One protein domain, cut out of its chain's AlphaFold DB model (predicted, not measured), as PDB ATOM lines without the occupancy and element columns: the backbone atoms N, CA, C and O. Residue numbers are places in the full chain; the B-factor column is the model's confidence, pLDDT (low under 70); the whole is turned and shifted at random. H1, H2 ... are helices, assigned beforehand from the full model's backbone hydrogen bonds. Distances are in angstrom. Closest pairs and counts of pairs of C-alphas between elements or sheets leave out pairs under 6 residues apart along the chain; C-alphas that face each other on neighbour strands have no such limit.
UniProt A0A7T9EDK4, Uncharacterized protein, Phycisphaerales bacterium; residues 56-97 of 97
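This is residues 56 to 97 of the 97 residues of an uncharacterized protein of Phycisphaerales bacterium (UniProt A0A7T9EDK4). From its first residue, the printed part is one long straight helix, H1, after which the chain folds back near residues 80 to 82 and runs beside the later half of H1 as an unnamed stretch. It then makes a single short turn of helix, H2, and ends in a tail; residues 90 to 97 stick out away from H1, as does the beginning of H1, residues 56 to 66. The printed part has 42 residues with two named helices, H1 then H2, no named strand, and the class all helix. It is only just loose, close to extended, with a radius of gyration of the C-alphas of 13.2 A, and flat, spanning 37 by 35 by 6 A.

Look first at H1, residues 56 to 79, then at H2, residues 89 to 93: the two helices are apart, with no C-alpha of the one within 8 A of the other. A short link of 9 residues joins them. Residues 56 to 66 of H1 stand free, and so do residues 90 to 97, of which 90 to 93 belong to H2. In H1 and H2 every O i to N i+4 pair is within hydrogen-bond range.

Find C-alpha 56 at (173.022, 150.765, 163.597); from there H1 runs 35.1 A to C-alpha 79 at (171.837, 154.970, 128.790). Past the link, H2 begins at C-alpha 89, (160.844, 150.234, 148.138), and ends at C-alpha 93, (157.110, 145.942, 150.711).

The two C-alphas farthest apart are those of Ala 80 and Leu 97, at 38.3 A. Leu 97 is the chain's last residue. The printed part has no cut. Its mean pLDDT is 94.1, and no printed residue is under 70.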
ATOM      1  N   HIS A  56     174.191 150.099 164.165       94.50
ATOM      2  CA  HIS A  56     173.022 150.765 163.597       94.50
ATOM      3  C   HIS A  56     173.403 151.884 162.611       94.50
ATOM      4  O   HIS A  56     172.902 151.915 161.480       94.50
ATOM      5  N   GLU A  57     174.328 152.768 162.997       96.62
ATOM      6  CA  GLU A  57     174.829 153.846 162.133       96.62
ATOM      7  C   GLU A  57     175.498 153.293 160.870       96.62
ATOM      8  O   GLU A  57     175.220 153.755 159.759       96.62
ATOM      9  N   ILE A  58     176.333 152.258 161.020       96.06
ATOM     10  CA  ILE A  58     177.028 151.616 159.897       96.06
ATOM     11  C   ILE A  58     176.023 151.004 158.915       96.06
ATOM     12  O   ILE A  58     176.132 151.216 157.706       96.06
ATOM     13  N   LEU A  59     175.028 150.260 159.401       94.38
ATOM     14  CA  LEU A  59     174.036 149.614 158.536       94.38
ATOM     15  C   LEU A  59     173.130 150.622 157.837       94.38
ATOM     16  O   LEU A  59     172.834 150.457 156.652       94.38
ATOM     17  N   THR A  60     172.746 151.688 158.536       94.50
ATOM     18  CA  THR A  60     171.986 152.795 157.946       94.50
ATOM     19  C   THR A  60     172.778 153.454 156.821       94.50
ATOM     20  O   THR A  60     172.248 153.658 155.724       94.50
ATOM     21  N   HIS A  61     174.071 153.714 157.045       96.19
ATOM     22  CA  HIS A  61     174.966 154.216 156.007       96.19
ATOM     23  C   HIS A  61     175.044 153.259 154.812       96.19
ATOM     24  O   HIS A  61     174.828 153.695 153.683       96.19
ATOM     25  N   VAL A  62     175.293 151.963 155.032       94.94
ATOM     26  CA  VAL A  62     175.400 150.965 153.952       94.94
ATOM     27  C   VAL A  62     174.105 150.878 153.140       94.94
ATOM     28  O   VAL A  62     174.157 150.860 151.906       94.94
ATOM     29  N   PHE A  63     172.943 150.869 153.798       91.81
ATOM     30  CA  PHE A  63     171.650 150.831 153.119       91.81
ATOM     31  C   PHE A  63     171.435 152.068 152.240       91.81
ATOM     32  O   PHE A  63     171.127 151.935 151.051       91.81
ATOM     33  N   ASN A  64     171.656 153.263 152.793       94.81
ATOM     34  CA  ASN A  64     171.483 154.520 152.067       94.81
ATOM     35  C   ASN A  64     172.533 154.718 150.959       94.81
ATOM     36  O   ASN A  64     172.232 155.175 149.863       94.81
ATOM     37  N   HIS A  65     173.779 154.318 151.192       95.25
ATOM     38  CA  HIS A  65     174.815 154.365 150.164       95.25
ATOM     39  C   HIS A  65     174.496 153.407 149.003       95.25
ATOM     40  O   HIS A  65     174.700 153.735 147.831       95.25
ATOM     41  N   SER A  66     173.893 152.254 149.311       92.94
ATOM     42  CA  SER A  66     173.423 151.307 148.299       92.94
ATOM     43  C   SER A  66     172.271 151.861 147.452       92.94
ATOM     44  O   SER A  66     172.233 151.583 146.252       92.94
ATOM     45  N   THR A  67     171.330 152.644 148.008       93.50
ATOM     46  CA  THR A  67     170.249 153.267 147.205       93.50
ATOM     47  C   THR A  67     170.822 154.251 146.185       93.50
ATOM     48  O   THR A  67     170.435 154.205 145.015       93.50
ATOM     49  N   TYR A  68     171.798 155.065 146.596       94.94
ATOM     50  CA  TYR A  68     172.500 156.004 145.723       94.94
ATOM     51  C   TYR A  68     173.162 155.292 144.533       94.94
ATOM     52  O   TYR A  68     172.907 155.635 143.374       94.94
ATOM     53  N   HIS A  69     173.941 154.239 144.795       94.25
ATOM     54  CA  HIS A  69     174.603 153.483 143.731       94.25
ATOM     55  C   HIS A  69     173.630 152.701 142.842       94.25
ATOM     56  O   HIS A  69     173.824 152.665 141.625       94.25
ATOM     57  N   ARG A  70     172.539 152.144 143.389       95.00
ATOM     58  CA  ARG A  70     171.478 151.532 142.568       95.00
ATOM     59  C   ARG A  70     170.878 152.534 141.582       95.00
ATOM     60  O   ARG A  70     170.647 152.169 140.433       95.00
ATOM     61  N   GLY A  71     170.688 153.790 141.991       94.81
ATOM     62  CA  GLY A  71     170.245 154.862 141.097       94.81
ATOM     63  C   GLY A  71     171.230 155.124 139.953       94.81
ATOM     64  O   GLY A  71     170.823 155.225 138.794       94.81
ATOM     65  N   GLN A  72     172.533 155.159 140.250       96.12
ATOM     66  CA  GLN A  72     173.572 155.309 139.225       96.12
ATOM     67  C   GLN A  72     173.582 154.138 138.234       96.12
ATOM     68  O   GLN A  72     173.638 154.367 137.027       96.12
ATOM     69  N   VAL A  73     173.480 152.897 138.724       95.00
ATOM     70  CA  VAL A  73     173.415 151.696 137.875       95.00
ATOM     71  C   VAL A  73     172.152 151.702 137.016       95.00
ATOM     72  O   VAL A  73     172.236 151.462 135.815       95.00
ATOM     73  N   ALA A  74     170.992 152.030 137.591       96.50
ATOM     74  CA  ALA A  74     169.734 152.122 136.853       96.50
ATOM     75  C   ALA A  74     169.818 153.134 135.701       96.50
ATOM     76  O   ALA A  74     169.360 152.838 134.597       96.50
ATOM     77  N   ARG A  75     170.449 154.295 135.932       96.94
ATOM     78  CA  ARG A  75     170.722 155.285 134.881       96.94
ATOM     79  C   ARG A  75     171.610 154.703 133.778       96.94
ATOM     80  O   ARG A  75     171.237 154.784 132.614       96.94
ATOM     81  N   LEU A  76     172.739 154.087 134.139       97.25
ATOM     82  CA  LEU A  76     173.683 153.509 133.172       97.25
ATOM     83  C   LEU A  76     173.042 152.411 132.310       97.25
ATOM     84  O   LEU A  76     173.309 152.340 131.115       97.25
ATOM     85  N   VAL A  77     172.173 151.577 132.892       97.06
ATOM     86  CA  VAL A  77     171.433 150.545 132.146       97.06
ATOM     87  C   VAL A  77     170.543 151.175 131.075       97.06
ATOM     88  O   VAL A  77     170.537 150.696 129.944       97.06
ATOM     89  N   VAL A  78     169.826 152.253 131.404       97.81
ATOM     90  CA  VAL A  78     168.977 152.977 130.441       97.81
ATOM     91  C   VAL A  78     169.816 153.661 129.363       97.81
ATOM     92  O   VAL A  78     169.489 153.558 128.185       97.81
ATOM     93  N   GLU A  79     170.917 154.318 129.738       98.31
ATOM     94  CA  GLU A  79     171.837 154.970 128.790       98.31
ATOM     95  C   GLU A  79     172.456 153.972 127.797       98.31
ATOM     96  O   GLU A  79     172.702 154.320 126.645       98.31
ATOM     97  N   ALA A  80     172.647 152.717 128.210       97.94
ATOM     98  CA  ALA A  80     173.097 151.625 127.349       97.94
ATOM     99  C   ALA A  80     171.976 150.991 126.491       97.94
ATOM    100  O   ALA A  80     172.222 149.997 125.808       97.94
ATOM    101  N   GLY A  81     170.748 151.524 126.528       98.19
ATOM    102  CA  GLY A  81     169.590 151.010 125.784       98.19
ATOM    103  C   GLY A  81     168.855 149.845 126.460       98.19
ATOM    104  O   GLY A  81     167.978 149.234 125.852       98.19
ATOM    105  N   GLY A  82     169.204 149.519 127.706       97.81
ATOM    106  CA  GLY A  82     168.539 148.493 128.505       97.81
ATOM    107  C   GLY A  82     167.322 149.012 129.273       97.81
ATOM    108  O   GLY A  82     167.031 150.205 129.328       97.81
ATOM    109  N   THR A  83     166.612 148.092 129.929       97.69
ATOM    110  CA  THR A  83     165.520 148.424 130.857       97.69
ATOM    111  C   THR A  83     166.030 148.342 132.290       97.69
ATOM    112  O   THR A  83     166.557 147.308 132.706       97.69
ATOM    113  N   ARG A  84     165.893 149.429 133.058       95.12
ATOM    114  CA  ARG A  84     166.244 149.432 134.486       95.12
ATOM    115  C   ARG A  84     165.308 148.527 135.289       95.12
ATOM    116  O   ARG A  84     164.125 148.434 134.983       95.12
ATOM    117  N   ALA A  85     165.835 147.929 136.351       93.56
ATOM    118  CA  ALA A  85     165.017 147.266 137.360       93.56
ATOM    119  C   ALA A  85     164.237 148.286 138.206       93.56
ATOM    120  O   ALA A  85     164.659 149.439 138.350       93.56
ATOM    121  N   ASP A  86     163.137 147.836 138.807       92.06
ATOM    122  CA  ASP A  86     162.410 148.602 139.815       92.06
ATOM    123  C   ASP A  86     163.267 148.802 141.068       92.06
ATOM    124  O   ASP A  86     163.880 147.869 141.590       92.06
ATOM    125  N   THR A  87     163.310 150.039 141.560       90.31
ATOM    126  CA  THR A  87     164.112 150.424 142.735       90.31
ATOM    127  C   THR A  87     163.287 151.052 143.855       90.31
ATOM    128  O   THR A  87     163.855 151.445 144.871       90.31
ATOM    129  N   ASP A  88     161.976 151.203 143.664       90.12
ATOM    130  CA  ASP A  88     161.087 151.812 144.652       90.12
ATOM    131  C   ASP A  88     160.723 150.799 145.742       90.12
ATOM    132  O   ASP A  88     160.110 149.772 145.461       90.12
ATOM    133  N   ALA A  89     161.063 151.110 146.993       87.75
ATOM    134  CA  ALA A  89     160.844 150.234 148.138       87.75
ATOM    135  C   ALA A  89     159.371 149.829 148.320       87.75
ATOM    136  O   ALA A  89     159.097 148.740 148.841       87.75
ATOM    137  N   ILE A  90     158.416 150.660 147.888       92.25
ATOM    138  CA  ILE A  90     156.995 150.330 148.040       92.25
ATOM    139  C   ILE A  90     156.588 149.137 147.173       92.25
ATOM    140  O   ILE A  90     155.732 148.356 147.581       92.25
ATOM    141  N   LEU A  91     157.234 148.947 146.017       91.69
ATOM    142  CA  LEU A  91     156.947 147.828 145.116       91.69
ATOM    143  C   LEU A  91     157.330 146.485 145.743       91.69
ATOM    144  O   LEU A  91     156.686 145.482 145.450       91.69
ATOM    145  N   MET A  92     158.330 146.469 146.628       87.62
ATOM    146  CA  MET A  92     158.782 145.254 147.311       87.62
ATOM    147  C   MET A  92     158.085 145.006 148.651       87.62
ATOM    148  O   MET A  92     158.040 143.866 149.104       87.62
ATOM    149  N   THR A  93     157.595 146.051 149.322       92.12
ATOM    150  CA  THR A  93     157.110 145.942 150.711       92.12
ATOM    151  C   THR A  93     155.590 145.954 150.851       92.12
ATOM    152  O   THR A  93     155.077 145.429 151.843       92.12
ATOM    153  N   ARG A  94     154.855 146.529 149.888       93.94
ATOM    154  CA  ARG A  94     153.386 146.579 149.941       93.94
ATOM    155  C   ARG A  94     152.775 145.177 149.860       93.94
ATOM    156  O   ARG A  94     153.317 144.290 149.209       93.94
ATOM    157  N   ARG A  95     151.624 144.997 150.504       94.00
ATOM    158  CA  ARG A  95     150.844 143.751 150.494       94.00
ATOM    159  C   ARG A  95     149.455 144.035 149.941       94.00
ATOM    160  O   ARG A  95     148.931 145.127 150.156       94.00
ATOM    161  N   GLU A  96     148.896 143.068 149.229       89.19
ATOM    162  CA  GLU A  96     147.475 143.079 148.883       89.19
ATOM    163  C   GLU A  96     146.637 142.792 150.138       89.19
ATOM    164  O   GLU A  96     147.142 142.202 151.099       89.19
ATOM    165  N   LEU A  97     145.396 143.283 150.138       83.19
ATOM    166  CA  LEU A  97     144.432 143.067 151.219       83.19
ATOM    167  C   LEU A  97     143.744 141.708 151.084       83.19
ATOM    168  O   LEU A  97     143.413 141.339 149.936       83.19
TER     169      LEU A  97